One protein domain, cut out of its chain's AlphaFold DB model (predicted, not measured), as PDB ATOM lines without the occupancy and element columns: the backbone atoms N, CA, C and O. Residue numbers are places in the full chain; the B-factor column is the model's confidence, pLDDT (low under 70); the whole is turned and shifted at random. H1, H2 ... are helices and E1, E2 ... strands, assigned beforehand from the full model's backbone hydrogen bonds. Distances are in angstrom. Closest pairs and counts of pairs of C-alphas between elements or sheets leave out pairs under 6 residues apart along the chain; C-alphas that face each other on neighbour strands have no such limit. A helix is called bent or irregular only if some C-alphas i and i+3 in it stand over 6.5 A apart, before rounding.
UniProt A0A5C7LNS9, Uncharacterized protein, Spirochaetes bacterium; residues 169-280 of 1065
ATOM      1  N   GLN A 169      76.339 101.296  25.931       88.44
ATOM      2  CA  GLN A 169      76.346 101.490  24.484       88.44
ATOM      3  C   GLN A 169      76.294 102.979  24.136       88.44
ATOM      4  O   GLN A 169      75.829 103.808  24.914       88.44
ATOM      5  N   GLN A 170      76.782 103.313  22.944       91.06
ATOM      6  CA  GLN A 170      76.634 104.652  22.384       91.06
ATOM      7  C   GLN A 170      75.337 104.751  21.567       91.06
ATOM      8  O   GLN A 170      74.994 103.785  20.871       91.06
ATOM      9  N   PRO A 171      74.647 105.906  21.607       93.31
ATOM     10  CA  PRO A 171      73.489 106.180  20.765       93.31
ATOM     11  C   PRO A 171      73.780 105.961  19.283       93.31
ATOM     12  O   PRO A 171      74.834 106.335  18.765       93.31
ATOM     13  N   LYS A 172      72.819 105.385  18.566       92.31
ATOM     14  CA  LYS A 172      72.868 105.184  17.115       92.31
ATOM     15  C   LYS A 172      72.170 106.304  16.346       92.31
ATOM     16  O   LYS A 172      72.403 106.408  15.135       92.31
ATOM     17  N   THR A 173      71.343 107.111  16.998       91.12
ATOM     18  CA  THR A 173      70.589 108.218  16.400       91.12
ATOM     19  C   THR A 173      71.549 109.259  15.827       91.12
ATOM     20  O   THR A 173      72.483 109.683  16.520       91.12
ATOM     21  N   PRO A 174      71.369 109.685  14.564       86.94
ATOM     22  CA  PRO A 174      72.168 110.758  13.980       86.94
ATOM     23  C   PRO A 174      72.164 112.020  14.862       86.94
ATOM     24  O   PRO A 174      71.138 112.411  15.407       86.94
ATOM     25  N   GLY A 175      73.334 112.630  15.060       85.81
ATOM     26  CA  GLY A 175      73.494 113.803  15.930       85.81
ATOM     27  C   GLY A 175      73.568 113.523  17.440       85.81
ATOM     28  O   GLY A 175      73.953 114.427  18.174       85.81
ATOM     29  N   LEU A 176      73.267 112.305  17.918       91.44
ATOM     30  CA  LEU A 176      73.422 111.908  19.333       91.44
ATOM     31  C   LEU A 176      74.607 110.963  19.580       91.44
ATOM     32  O   LEU A 176      74.894 110.630  20.724       91.44
ATOM     33  N   GLN A 177      75.317 110.548  18.528       91.31
ATOM     34  CA  GLN A 177      76.409 109.560  18.601       91.31
ATOM     35  C   GLN A 177      77.577 110.000  19.499       91.31
ATOM     36  O   GLN A 177      78.258 109.160  20.079       91.31
ATOM     37  N   ASN A 178      77.779 111.312  19.651       89.88
ATOM     38  CA  ASN A 178      78.823 111.876  20.509       89.88
ATOM     39  C   ASN A 178      78.424 111.909  21.993       89.88
ATOM     40  O   ASN A 178      79.240 112.245  22.850       89.88
ATOM     41  N   ILE A 179      77.170 111.603  22.331       90.44
ATOM     42  CA  ILE A 179      76.705 111.596  23.716       90.44
ATOM     43  C   ILE A 179      77.108 110.260  24.341       90.44
ATOM     44  O   ILE A 179      76.741 109.189  23.866       90.44
ATOM     45  N   SER A 180      77.876 110.328  25.425       89.06
ATOM     46  CA  SER A 180      78.325 109.161  26.190       89.06
ATOM     47  C   SER A 180      77.877 109.269  27.651       89.06
ATOM     48  O   SER A 180      77.093 110.152  28.005       89.06
ATOM     49  N   GLY A 181      78.278 108.310  28.490       86.06
ATOM     50  CA  GLY A 181      77.887 108.286  29.900       86.06
ATOM     51  C   GLY A 181      76.411 107.945  30.105       86.06
ATOM     52  O   GLY A 181      75.825 107.209  29.313       86.06
ATOM     53  N   LEU A 182      75.806 108.462  31.184       83.75
ATOM     54  CA  LEU A 182      74.421 108.116  31.526       83.75
ATOM     55  C   LEU A 182      73.451 108.624  30.477       83.75
ATOM     56  O   LEU A 182      72.542 107.904  30.088       83.75
ATOM     57  N   ALA A 183      73.637 109.868  30.044       88.81
ATOM     58  CA  ALA A 183      72.754 110.473  29.068       88.81
ATOM     59  C   ALA A 183      72.776 109.682  27.754       88.81
ATOM     60  O   ALA A 183      71.717 109.398  27.204       88.81
ATOM     61  N   GLY A 184      73.961 109.242  27.307       91.00
ATOM     62  CA  GLY A 184      74.096 108.357  26.147       91.00
ATOM     63  C   GLY A 184      73.368 107.031  26.361       91.00
ATOM     64  O   GLY A 184      72.570 106.619  25.527       91.00
ATOM     65  N   GLY A 185      73.551 106.418  27.529       88.88
ATOM     66  CA  GLY A 185      72.848 105.201  27.918       88.88
ATOM     67  C   GLY A 185      71.321 105.320  27.957       88.88
ATOM     68  O   GLY A 185      70.606 104.451  27.462       88.88
ATOM     69  N   ILE A 186      70.810 106.418  28.518       89.19
ATOM     70  CA  ILE A 186      69.385 106.757  28.553       89.19
ATOM     71  C   ILE A 186      68.839 106.910  27.130       89.19
ATOM     72  O   ILE A 186      67.757 106.412  26.823       89.19
ATOM     73  N   ILE A 187      69.594 107.567  26.249       92.31
ATOM     74  CA  ILE A 187      69.222 107.714  24.843       92.31
ATOM     75  C   ILE A 187      69.208 106.350  24.153       92.31
ATOM     76  O   ILE A 187      68.258 106.070  23.438       92.31
ATOM     77  N   VAL A 188      70.172 105.460  24.403       91.44
ATOM     78  CA  VAL A 188      70.130 104.085  23.865       91.44
ATOM     79  C   VAL A 188      68.891 103.333  24.354       91.44
ATOM     80  O   VAL A 188      68.276 102.593  23.591       91.44
ATOM     81  N   MET A 189      68.480 103.540  25.604       87.12
ATOM     82  CA  MET A 189      67.246 102.955  26.131       87.12
ATOM     83  C   MET A 189      66.006 103.496  25.394       87.12
ATOM     84  O   MET A 189      65.112 102.728  25.044       87.12
ATOM     85  N   LEU A 190      65.977 104.796  25.084       89.06
ATOM     86  CA  LEU A 190      64.936 105.406  24.249       89.06
ATOM     87  C   LEU A 190      64.965 104.883  22.806       89.06
ATOM     88  O   LEU A 190      63.916 104.569  22.253       89.06
ATOM     89  N   GLU A 191      66.147 104.725  22.215       90.88
ATOM     90  CA  GLU A 191      66.341 104.098  20.902       90.88
ATOM     91  C   GLU A 191      65.890 102.644  20.892       90.88
ATOM     92  O   GLU A 191      65.486 102.127  19.848       90.88
ATOM     93  N   ALA A 192      65.973 101.964  22.036       84.69
ATOM     94  CA  ALA A 192      65.495 100.604  22.157       84.69
ATOM     95  C   ALA A 192      63.972 100.528  22.151       84.69
ATOM     96  O   ALA A 192      63.390  99.709  21.436       84.69
ATOM     97  N   MET A 193      63.325 101.429  22.884       81.00
ATOM     98  CA  MET A 193      61.868 101.498  22.942       81.00
ATOM     99  C   MET A 193      61.265 102.021  21.640       81.00
ATOM    100  O   MET A 193      60.343 101.405  21.109       81.00
ATOM    101  N   GLY A 194      61.810 103.117  21.111       81.62
ATOM    102  CA  GLY A 194      61.304 103.807  19.930       81.62
ATOM    103  C   GLY A 194      61.849 103.333  18.599       81.62
ATOM    104  O   GLY A 194      61.211 103.531  17.572       81.62
ATOM    105  N   GLY A 195      62.983 102.645  18.585       86.56
ATOM    106  CA  GLY A 195      63.684 102.348  17.343       86.56
ATOM    107  C   GLY A 195      64.494 103.542  16.856       86.56
ATOM    108  O   GLY A 195      64.386 104.654  17.366       86.56
ATOM    109  N   VAL A 196      65.331 103.298  15.853       88.06
ATOM    110  CA  VAL A 196      66.069 104.357  15.162       88.06
ATOM    111  C   VAL A 196      65.682 104.282  13.694       88.06
ATOM    112  O   VAL A 196      65.911 103.226  13.081       88.06
ATOM    113  N   PRO A 197      65.130 105.367  13.113       79.56
ATOM    114  CA  PRO A 197      64.761 105.396  11.705       79.56
ATOM    115  C   PRO A 197      65.903 104.854  10.844       79.56
ATOM    116  O   PRO A 197      67.066 105.183  11.081       79.56
ATOM    117  N   THR A 198      65.584 103.998   9.867       80.19
ATOM    118  CA  THR A 198      66.516 103.288   8.956       80.19
ATOM    119  C   THR A 198      67.366 102.152   9.544       80.19
ATOM    120  O   THR A 198      67.887 101.350   8.766       80.19
ATOM    121  N   LYS A 199      67.505 102.034  10.874       83.81
ATOM    122  CA  LYS A 199      68.381 101.027  11.505       83.81
ATOM    123  C   LYS A 199      67.614  99.842  12.077       83.81
ATOM    124  O   LYS A 199      67.883  98.704  11.698       83.81
ATOM    125  N   HIS A 200      66.684 100.094  12.992       82.75
ATOM    126  CA  HIS A 200      65.948  99.041  13.693       82.75
ATOM    127  C   HIS A 200      64.582  99.540  14.151       82.75
ATOM    128  O   HIS A 200      64.417 100.715  14.481       82.75
ATOM    129  N   LYS A 201      63.612  98.625  14.188       84.00
ATOM    130  CA  LYS A 201      62.279  98.884  14.738       84.00
ATOM    131  C   LYS A 201      62.362  98.874  16.268       84.00
ATOM    132  O   LYS A 201      63.091  98.053  16.832       84.00
ATOM    133  N   GLY A 202      61.649  99.790  16.919       80.81
ATOM    134  CA  GLY A 202      61.544  99.815  18.375       80.81
ATOM    135  C   GLY A 202      60.758  98.627  18.908       80.81
ATOM    136  O   GLY A 202      60.090  97.907  18.164       80.81
ATOM    137  N   ILE A 203      60.858  98.409  20.213       78.12
ATOM    138  CA  ILE A 203      60.089  97.366  20.903       78.12
ATOM    139  C   ILE A 203      58.608  97.753  20.975       78.12
ATOM    140  O   ILE A 203      57.735  96.886  20.872       78.12
ATOM    141  N   ASN A 204      58.341  99.051  21.153       80.50
ATOM    142  CA  ASN A 204      57.007  99.615  21.262       80.50
ATOM    143  C   ASN A 204      56.616 100.281  19.934       80.50
ATOM    144  O   ASN A 204      57.095 101.366  19.607       80.50
ATOM    145  N   ASP A 205      55.720  99.635  19.185       81.31
ATOM    146  CA  ASP A 205      55.259 100.108  17.873       81.31
ATOM    147  C   ASP A 205      54.631 101.511  17.938       81.31
ATOM    148  O   ASP A 205      54.862 102.328  17.046       81.31
ATOM    149  N   PHE A 206      53.892 101.816  19.010       85.12
ATOM    150  CA  PHE A 206      53.302 103.139  19.233       85.12
ATOM    151  C   PHE A 206      54.384 104.217  19.386       85.12
ATOM    152  O   PHE A 206      54.299 105.275  18.762       85.12
ATOM    153  N   PHE A 207      55.441 103.932  20.145       86.75
ATOM    154  CA  PHE A 207      56.580 104.833  20.286       86.75
ATOM    155  C   PHE A 207      57.379 104.952  18.987       86.75
ATOM    156  O   PHE A 207      57.814 106.046  18.646       86.75
ATOM    157  N   THR A 208      57.553 103.864  18.231       87.25
ATOM    158  CA  THR A 208      58.204 103.916  16.914       87.25
ATOM    159  C   THR A 208      57.441 104.794  15.936       87.25
ATOM    160  O   THR A 208      58.051 105.590  15.224       87.25
ATOM    161  N   PHE A 209      56.114 104.702  15.918       89.25
ATOM    162  CA  PHE A 209      55.297 105.593  15.105       89.25
ATOM    163  C   PHE A 209      55.444 107.057  15.545       89.25
ATOM    164  O   PHE A 209      55.635 107.940  14.708       89.25
ATOM    165  N   ALA A 210      55.424 107.310  16.857       92.00
ATOM    166  CA  ALA A 210      55.660 108.641  17.405       92.00
ATOM    167  C   ALA A 210      57.047 109.183  17.018       92.00
ATOM    168  O   ALA A 210      57.150 110.314  16.556       92.00
ATOM    169  N   GLU A 211      58.099 108.365  17.106       93.06
ATOM    170  CA  GLU A 211      59.451 108.731  16.671       93.06
ATOM    171  C   GLU A 211      59.493 109.102  15.186       93.06
ATOM    172  O   GLU A 211      60.095 110.109  14.826       93.06
ATOM    173  N   LEU A 212      58.822 108.350  14.314       90.94
ATOM    174  CA  LEU A 212      58.784 108.677  12.887       90.94
ATOM    175  C   LEU A 212      58.052 109.993  12.610       90.94
ATOM    176  O   LEU A 212      58.508 110.789  11.791       90.94
ATOM    177  N   ARG A 213      56.935 110.229  13.300       91.88
ATOM    178  CA  ARG A 213      56.081 111.401  13.085       91.88
ATOM    179  C   ARG A 213      56.656 112.675  13.701       91.88
ATOM    180  O   ARG A 213      56.628 113.722  13.065       91.88
ATOM    181  N   THR A 214      57.150 112.608  14.934       94.00
ATOM    182  CA  THR A 214      57.557 113.790  15.714       94.00
ATOM    183  C   THR A 214      59.060 113.853  15.963       94.00
ATOM    184  O   THR A 214      59.533 114.831  16.536       94.00
ATOM    185  N   ARG A 215      59.839 112.839  15.558       94.12
ATOM    186  CA  ARG A 215      61.306 112.791  15.724       94.12
ATOM    187  C   ARG A 215      61.740 113.014  17.179       94.12
ATOM    188  O   ARG A 215      62.609 113.847  17.443       94.12
ATOM    189  N   LEU A 216      61.110 112.307  18.125       94.44
ATOM    190  CA  LEU A 216      61.319 112.432  19.579       94.44
ATOM    191  C   LEU A 216      62.800 112.391  19.972       94.44
ATOM    192  O   LEU A 216      63.252 113.215  20.764       94.44
ATOM    193  N   LEU A 217      63.576 111.470  19.405       94.12
ATOM    194  CA  LEU A 217      65.000 111.324  19.698       94.12
ATOM    195  C   LEU A 217      65.788 112.545  19.221       94.12
ATOM    196  O   LEU A 217      66.639 113.063  19.941       94.12
ATOM    197  N   SER A 218      65.444 113.079  18.048       93.88
ATOM    198  CA  SER A 218      66.067 114.301  17.515       93.88
ATOM    199  C   SER A 218      65.723 115.551  18.329       93.88
ATOM    200  O   SER A 218      66.346 116.598  18.125       93.88
ATOM    201  N   GLN A 219      64.759 115.448  19.250       95.56
ATOM    202  CA  GLN A 219      64.383 116.532  20.147       95.56
ATOM    203  C   GLN A 219      65.157 116.569  21.471       95.56
ATOM    204  O   GLN A 219      65.153 117.581  22.180       95.56
ATOM    205  N   ILE A 220      65.842 115.475  21.806       95.62
ATOM    206  CA  ILE A 220      66.603 115.349  23.046       95.62
ATOM    207  C   ILE A 220      67.959 116.001  22.887       95.62
ATOM    208  O   ILE A 220      68.611 115.869  21.855       95.62
ATOM    209  N   VAL A 221      68.418 116.658  23.940       95.12
ATOM    210  CA  VAL A 221      69.745 117.238  24.061       95.12
ATOM    211  C   VAL A 221      70.333 116.820  25.389       95.12
ATOM    212  O   VAL A 221      69.683 116.892  26.427       95.12
ATOM    213  N   ALA A 222      71.589 116.413  25.351       94.88
ATOM    214  CA  ALA A 222      72.375 116.182  26.540       94.88
ATOM    215  C   ALA A 222      73.811 116.629  26.284       94.88
ATOM    216  O   ALA A 222      74.168 117.035  25.174       94.88
ATOM    217  N   GLU A 223      74.626 116.559  27.325       92.69
ATOM    218  CA  GLU A 223      76.043 116.855  27.226       92.69
ATOM    219  C   GLU A 223      76.768 115.856  26.306       92.69
ATOM    220  O   GLU A 223      76.706 114.641  26.490       92.69
ATOM    221  N   GLU A 224      77.500 116.373  25.320       90.12
ATOM    222  CA  GLU A 224      78.341 115.558  24.442       90.12
ATOM    223  C   GLU A 224      79.646 115.162  25.141       90.12
ATOM    224  O   GLU A 224      80.243 115.967  25.854       90.12
ATOM    225  N   ASN A 225      80.144 113.952  24.881       87.69
ATOM    226  CA  ASN A 225      81.398 113.421  25.426       87.69
ATOM    227  C   ASN A 225      81.470 113.374  26.969       87.69
ATOM    228  O   ASN A 225      82.568 113.365  27.531       87.69
ATOM    229  N   ASP A 226      80.323 113.316  27.658       84.06
ATOM    230  CA  ASP A 226      80.284 113.148  29.112       84.06
ATOM    231  C   ASP A 226      80.695 111.724  29.522       84.06
ATOM    232  O   ASP A 226      79.909 110.776  29.510       84.06
ATOM    233  N   ASN A 227      81.951 111.567  29.931       78.81
ATOM    234  CA  ASN A 227      82.448 110.309  30.479       78.81
ATOM    235  C   ASN A 227      82.368 110.242  32.014       78.81
ATOM    236  O   ASN A 227      82.714 109.201  32.583       78.81
ATOM    237  N   SER A 228      81.912 111.304  32.690       70.56
ATOM    238  CA  SER A 228      81.951 111.407  34.153       70.56
ATOM    239  C   SER A 228      81.055 110.350  34.804       70.56
ATOM    240  O   SER A 228      81.509 109.585  35.662       70.56
ATOM    241  N   ALA A 229      79.831 110.203  34.294       69.00
ATOM    242  CA  ALA A 229      78.872 109.220  34.778       69.00
ATOM    243  C   ALA A 229      79.219 107.778  34.362       69.00
ATOM    244  O   ALA A 229      78.905 106.844  35.095       69.00
ATOM    245  N   SER A 230      79.924 107.567  33.240       70.62
ATOM    246  CA  SER A 230      80.258 106.217  32.736       70.62
ATOM    247  C   SER A 230      80.991 105.349  33.769       70.62
ATOM    248  O   SER A 230      80.771 104.140  33.864       70.62
ATOM    249  N   ARG A 231      81.821 105.984  34.604       68.56
ATOM    250  CA  ARG A 231      82.583 105.321  35.667       68.56
ATOM    251  C   ARG A 231      81.674 104.794  36.772       68.56
ATOM    252  O   ARG A 231      81.942 103.715  37.299       68.56
ATOM    253  N   LEU A 232      80.589 105.507  37.072       67.56
ATOM    254  CA  LEU A 232      79.626 105.126  38.104       67.56
ATOM    255  C   LEU A 232      78.894 103.819  37.750       67.56
ATOM    256  O   LEU A 232      78.593 103.041  38.651       67.56
ATOM    257  N   PHE A 233      78.696 103.522  36.458       69.44
ATOM    258  CA  PHE A 233      78.010 102.305  35.971       69.44
ATOM    259  C   PHE A 233      78.899 101.060  35.885       69.44
ATOM    260  O   PHE A 233      78.432  99.960  35.570       69.44
ATOM    261  N   SER A 234      80.202 101.214  36.114       67.62
ATOM    262  CA  SER A 234      81.136 100.086  36.069       67.62
ATOM    263  C   SER A 234      81.104  99.231  37.340       67.62
ATOM    264  O   SER A 234      81.521  98.076  37.297       67.62
ATOM    265  N   GLY A 235      80.592  99.767  38.453       71.69
ATOM    266  CA  GLY A 235      80.548  99.065  39.735       71.69
ATOM    267  C   GLY A 235      79.363  98.108  39.871       71.69
ATOM    268  O   GLY A 235      78.244  98.438  39.491       71.69
ATOM    269  N   GLU A 236      79.588  96.956  40.509       78.44
ATOM    270  CA  GLU A 236      78.524  96.025  40.935       78.44
ATOM    271  C   GLU A 236      77.471  96.716  41.815       78.44
ATOM    272  O   GLU A 236      76.277  96.458  41.682       78.44
ATOM    273  N   VAL A 237      77.925  97.689  42.612       76.81
ATOM    274  CA  VAL A 237      77.129  98.622  43.424       76.81
ATOM    275  C   VAL A 237      75.981  99.252  42.633       76.81
ATOM    276  O   VAL A 237      74.857  99.341  43.126       76.81
ATOM    277  N   PHE A 238      76.239  99.678  41.393       82.44
ATOM    278  CA  PHE A 238      75.212 100.296  40.557       82.44
ATOM    279  C   PHE A 238      74.160  99.277  40.113       82.44
ATOM    280  O   PHE A 238      72.970  99.572  40.167       82.44
ATOM    281  N   ASN A 239      74.578  98.072  39.716       82.94
ATOM    282  CA  ASN A 239      73.652  97.016  39.295       82.94
ATOM    283  C   ASN A 239      72.729  96.584  40.441       82.94
ATOM    284  O   ASN A 239      71.549  96.325  40.212       82.94
ATOM    285  N   GLU A 240      73.259  96.509  41.661       81.44
ATOM    286  CA  GLU A 240      72.496  96.191  42.866       81.44
ATOM    287  C   GLU A 240      71.519  97.316  43.228       81.44
ATOM    288  O   GLU A 240      70.336  97.058  43.447       81.44
ATOM    289  N   TRP A 241      71.981  98.572  43.223       85.44
ATOM    290  CA  TRP A 241      71.110  99.729  43.427       85.44
ATOM    291  C   TRP A 241      69.986  99.774  42.384       85.44
ATOM    292  O   TRP A 241      68.829  99.960  42.751       85.44
ATOM    293  N   LEU A 242      70.308  99.537  41.110       84.38
ATOM    294  CA  LEU A 242      69.336  99.514  40.021       84.38
ATOM    295  C   LEU A 242      68.332  98.373  40.205       84.38
ATOM    296  O   LEU A 242      67.136  98.594  40.059       84.38
ATOM    297  N   ARG A 243      68.795  97.173  40.579       82.69
ATOM    298  CA  ARG A 243      67.926  96.022  40.873       82.69
ATOM    299  C   ARG A 243      66.942  96.342  41.998       82.69
ATOM    300  O   ARG A 243      65.744  96.141  41.827       82.69
ATOM    301  N   ASN A 244      67.435  96.886  43.107       83.50
ATOM    302  CA  ASN A 244      66.600  97.277  44.244       83.50
ATOM    303  C   ASN A 244      65.647  98.424  43.869       83.50
ATOM    304  O   ASN A 244      64.500  98.451  44.302       83.50
ATOM    305  N   GLY A 245      66.107  99.372  43.051       83.25
ATOM    306  CA  GLY A 245      65.296 100.462  42.518       83.25
ATOM    307  C   GLY A 245      64.128  99.949  41.683       83.25
ATOM    308  O   GLY A 245      62.990 100.311  41.954       83.25
ATOM    309  N   LEU A 246      64.392  99.052  40.731       81.25
ATOM    310  CA  LEU A 246      63.371  98.453  39.868       81.25
ATOM    311  C   LEU A 246      62.358  97.617  40.659       81.25
ATOM    312  O   LEU A 246      61.164  97.730  40.407       81.25
ATOM    313  N   GLN A 247      62.807  96.859  41.666       81.56
ATOM    314  CA  GLN A 247      61.910  96.111  42.559       81.56
ATOM    315  C   GLN A 247      60.942  97.020  43.336       81.56
ATOM    316  O   GLN A 247      59.827  96.608  43.640       81.56
ATOM    317  N   ASN A 248      61.340  98.261  43.631       83.94
ATOM    318  CA  ASN A 248      60.517  99.200  44.393       83.94
ATOM    319  C   ASN A 248      59.507  99.991  43.541       83.94
ATOM    320  O   ASN A 248      58.565 100.537  44.109       83.94
ATOM    321  N   ILE A 249      59.689 100.098  42.218       79.44
ATOM    322  CA  ILE A 249      58.808 100.922  41.360       79.44
ATOM    323  C   ILE A 249      57.477 100.208  41.047       79.44
ATOM    324  O   ILE A 249      56.491 100.865  40.724       79.44
ATOM    325  N   GLY A 250      57.407  98.888  41.240       74.62
ATOM    326  CA  GLY A 250      56.207  98.079  41.009       74.62
ATOM    327  C   GLY A 250      56.164  97.435  39.619       74.62
ATOM    328  O   GLY A 250      57.091  97.570  38.826       74.62
ATOM    329  N   GLN A 251      55.091  96.689  39.332       72.81
ATOM    330  CA  GLN A 251      54.971  95.873  38.108       72.81
ATOM    331  C   GLN A 251      54.668  96.689  36.839       72.81
ATOM    332  O   GLN A 251      55.045  96.288  35.738       72.81
ATOM    333  N   GLN A 252      53.988  97.831  36.965       76.44
ATOM    334  CA  GLN A 252      53.710  98.723  35.841       76.44
ATOM    335  C   GLN A 252      54.598  99.955  35.962       76.44
ATOM    336  O   GLN A 252      54.392 100.787  36.843       76.44
ATOM    337  N   VAL A 253      55.576 100.071  35.067       78.75
ATOM    338  CA  VAL A 253      56.556 101.156  35.097       78.75
ATOM    339  C   VAL A 253      56.454 101.953  33.804       78.75
ATOM    340  O   VAL A 253      56.515 101.389  32.710       78.75
ATOM    341  N   THR A 254      56.280 103.272  33.908       85.38
ATOM    342  CA  THR A 254      56.392 104.146  32.731       85.38
ATOM    343  C   THR A 254      57.856 104.359  32.376       85.38
ATOM    344  O   THR A 254      58.752 104.274  33.223       85.38
ATOM    345  N   PHE A 255      58.130 104.709  31.123       84.81
ATOM    346  CA  PHE A 255      59.483 105.087  30.741       84.81
ATOM    347  C   PHE A 255      59.999 106.283  31.556       84.81
ATOM    348  O   PHE A 255      61.163 106.297  31.964       84.81
ATOM    349  N   ARG A 256      59.136 107.262  31.863       88.75
ATOM    350  CA  ARG A 256      59.507 108.397  32.718       88.75
ATOM    351  C   ARG A 256      59.873 107.969  34.137       88.75
ATOM    352  O   ARG A 256      60.799 108.546  34.701       88.75
ATOM    353  N   ASP A 257      59.220 106.963  34.707       88.88
ATOM    354  CA  ASP A 257      59.582 106.454  36.034       88.88
ATOM    355  C   ASP A 257      60.964 105.789  36.025       88.88
ATOM    356  O   ASP A 257      61.770 106.038  36.923       88.88
ATOM    357  N   MET A 258      61.298 105.040  34.965       85.81
ATOM    358  CA  MET A 258      62.657 104.509  34.776       85.81
ATOM    359  C   MET A 258      63.690 105.627  34.614       85.81
ATOM    360  O   MET A 258      64.759 105.571  35.223       85.81
ATOM    361  N   LEU A 259      63.374 106.662  33.827       87.75
ATOM    362  CA  LEU A 259      64.228 107.843  33.691       87.75
ATOM    363  C   LEU A 259      64.448 108.520  35.041       87.75
ATOM    364  O   LEU A 259      65.588 108.794  35.396       87.75
ATOM    365  N   ARG A 260      63.383 108.759  35.813       91.06
ATOM    366  CA  ARG A 260      63.459 109.370  37.146       91.06
ATOM    367  C   ARG A 260      64.308 108.534  38.092       91.06
ATOM    368  O   ARG A 260      65.130 109.109  38.801       91.06
ATOM    369  N   LEU A 261      64.170 107.207  38.066       88.75
ATOM    370  CA  LEU A 261      65.035 106.317  38.833       88.75
ATOM    371  C   LEU A 261      66.497 106.541  38.443       88.75
ATOM    372  O   LEU A 261      67.287 106.951  39.290       88.75
ATOM    373  N   LEU A 262      66.854 106.342  37.173       87.81
ATOM    374  CA  LEU A 262      68.237 106.452  36.692       87.81
ATOM    375  C   LEU A 262      68.841 107.837  36.949       87.81
ATOM    376  O   LEU A 262      69.961 107.951  37.446       87.81
ATOM    377  N   CYS A 263      68.082 108.891  36.660       88.62
ATOM    378  CA  CYS A 263      68.484 110.270  36.882       88.62
ATOM    379  C   CYS A 263      68.654 110.590  38.376       88.62
ATOM    380  O   CYS A 263      69.580 111.322  38.729       88.62
ATOM    381  N   SER A 264      67.851 109.995  39.269       87.81
ATOM    382  CA  SER A 264      67.975 110.210  40.720       87.81
ATOM    383  C   SER A 264      69.323 109.753  41.287       87.81
ATOM    384  O   SER A 264      69.803 110.346  42.250       87.81
ATOM    385  N   TYR A 265      69.970 108.757  40.669       82.38
ATOM    386  CA  TYR A 265      71.266 108.250  41.124       82.38
ATOM    387  C   TYR A 265      72.395 109.273  40.973       82.38
ATOM    388  O   TYR A 265      73.275 109.355  41.828       82.38
ATOM    389  N   ILE A 266      72.373 110.057  39.889       79.00
ATOM    390  CA  ILE A 266      73.422 111.040  39.573       79.00
ATOM    391  C   ILE A 266      72.956 112.495  39.675       79.00
ATOM    392  O   ILE A 266      73.708 113.407  39.329       79.00
ATOM    393  N   TYR A 267      71.744 112.713  40.192       87.00
ATOM    394  CA  TYR A 267      71.095 114.023  40.301       87.00
ATOM    395  C   TYR A 267      70.926 114.704  38.949       87.00
ATOM    396  O   TYR A 267      71.261 115.872  38.801       87.00
ATOM    397  N   TYR A 268      70.469 113.960  37.948       91.31
ATOM    398  CA  TYR A 268      70.067 114.541  36.673       91.31
ATOM    399  C   TYR A 268      68.566 114.827  36.692       91.31
ATOM    400  O   TYR A 268      67.812 114.218  37.445       91.31
ATOM    401  N   ASP A 269      68.150 115.755  35.847       93.00
ATOM    402  CA  ASP A 269      66.760 116.087  35.580       93.00
ATOM    403  C   ASP A 269      66.534 116.078  34.073       93.00
ATOM    404  O   ASP A 269      67.459 116.317  33.284       93.00
ATOM    405  N   VAL A 270      65.280 115.860  33.682       94.81
ATOM    406  CA  VAL A 270      64.838 116.121  32.315       94.81
ATOM    407  C   VAL A 270      63.987 117.376  32.300       94.81
ATOM    408  O   VAL A 270      63.002 117.483  33.027       94.81
ATOM    409  N   VAL A 271      64.383 118.346  31.491       96.31
ATOM    410  CA  VAL A 271      63.806 119.685  31.470       96.31
ATOM    411  C   VAL A 271      63.201 119.954  30.093       96.31
ATOM    412  O   VAL A 271      63.948 119.962  29.108       96.31
ATOM    413  N   PRO A 272      61.885 120.206  29.999       96.50
ATOM    414  CA  PRO A 272      61.276 120.631  28.747       96.50
ATOM    415  C   PRO A 272      61.615 122.099  28.429       96.50
ATOM    416  O   PRO A 272      61.647 122.963  29.307       96.50
ATOM    417  N   ASN A 273      61.833 122.389  27.150       95.56
ATOM    418  CA  ASN A 273      62.080 123.710  26.579       95.56
ATOM    419  C   ASN A 273      61.188 123.895  25.335       95.56
ATOM    420  O   ASN A 273      61.629 123.616  24.219       95.56
ATOM    421  N   PRO A 274      59.928 124.331  25.497       86.81
ATOM    422  CA  PRO A 274      58.978 124.408  24.385       86.81
ATOM    423  C   PRO A 274      59.358 125.474  23.345       86.81
ATOM    424  O   PRO A 274      59.152 125.262  22.152       86.81
ATOM    425  N   ALA A 275      60.004 126.567  23.765       92.81
ATOM    426  CA  ALA A 275      60.632 127.544  22.877       92.81
ATOM    427  C   ALA A 275      62.040 127.069  22.466       92.81
ATOM    428  O   ALA A 275      63.061 127.672  22.803       92.81
ATOM    429  N   ALA A 276      62.109 125.916  21.805       94.62
ATOM    430  CA  ALA A 276      63.358 125.226  21.498       94.62
ATOM    431  C   ALA A 276      64.205 125.950  20.439       94.62
ATOM    432  O   ALA A 276      63.687 126.555  19.501       94.62
ATOM    433  N   LYS A 277      65.531 125.810  20.542       94.62
ATOM    434  CA  LYS A 277      66.455 126.167  19.459       94.62
ATOM    435  C   LYS A 277      66.378 125.106  18.362       94.62
ATOM    436  O   LYS A 277      66.436 123.908  18.651       94.62
ATOM    437  N   TYR A 278      66.302 125.547  17.111       94.50
ATOM    438  CA  TYR A 278      66.485 124.673  15.957       94.50
ATOM    439  C   TYR A 278      67.937 124.709  15.493       94.50
ATOM    440  O   TYR A 278      68.464 125.782  15.184       94.50
ATOM    441  N   ASP A 279      68.559 123.538  15.414       90.62
ATOM    442  CA  ASP A 279      69.800 123.353  14.682       90.62
ATOM    443  C   ASP A 279      69.450 122.750  13.330       90.62
ATOM    444  O   ASP A 279      69.105 121.568  13.216       90.62
ATOM    445  N   ALA A 280      69.535 123.587  12.300       83.00
ATOM    446  CA  ALA A 280      69.503 123.097  10.938       83.00
ATOM    447  C   ALA A 280      70.645 122.092  10.759       83.00
ATOM    448  O   ALA A 280      71.737 122.284  11.299       83.00
TER     449      ALA A 280
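AT A GLANCE: This is residues 169 to 280 of the 1065 residues of an uncharacterized protein of Spirochaetes bacterium (UniProt A0A5C7LNS9). Three longer helices make a loose core: H1 near the middle, H5 beside it running the opposite way, and H4 packing at a tilt on H5 while staying apart from H1. Two shorter helices stand nearly at right angles to H1, H3 at its start and H2 at its end, and the long bent strand E2 runs away from the end of H5. The printed part has 112 residues, with five named helices and two named strands in the order H1, H2, H3, H4, E1, H5, E2; its class is mixed, helices and strands, and E1 and E2 pair with no named strand. The whole is compact, with a radius of gyration of the C-alphas of 14.5 A and spans of 40 by 31 by 29 A.

HOW THE PARTS SIT: H1, residues 181 to 194, touches H2, residues 205 to 214, with residues 193 to 194 alone. The closest C-alphas are those of Gly 194 and Thr 208, 4.3 A apart, and the two helices are only just about perpendicular, at 72 degrees. H1 touches H3, residues 229 to 234, with residues 181 to 182 alone; the closest C-alphas, of Gly 181 and Ser 230, are 4.2 A apart, and the helices are about perpendicular at 80 degrees. H4, residues 236 to 249, touches residues 257 to 262 of H5, residues 255 to 266, at a steep tilt of 40 degrees, opposite ways, with the closest C-alphas, of Gly 245 and Leu 261, 6.9 A apart. H1 and H5 are close but not clearly touching, at a shallow tilt of 8 degrees, opposite ways; their closest C-alphas, of Ile 186 and Leu 259, are 7.4 A apart. E1, residues 252 to 254, meets H4 and H5 only through its links. E2, residues 268 to 279, is apart from H1 and H2. Every O i to N i+4 pair is within hydrogen-bond range in H1, H2 and H4; in H5 it is 6 of 8, and in H3 0 of 2, beside 3 of 3 O i to N i+3 pairs.

IN THESE COORDINATES: H1 begins at C-alpha 181, (77.887, 108.286, 29.900), and is 19.9 A long. H4 is 20.3 A long and H5 17.5 A. E2 ends at C-alpha 279, (69.800, 123.353, 14.682), 23.7 A from its first C-alpha, and bends by 91 degrees at residue 275.

THE WHOLE: The C-alphas farthest apart, of Gln 247 and Ala 280, are 42.3 A apart. The printed part has no cut. The link from H2 to H3, 14 residues, is long. Mean pLDDT of the printed part is 86.0; residue 229 and residues 231 to 234 are under 70.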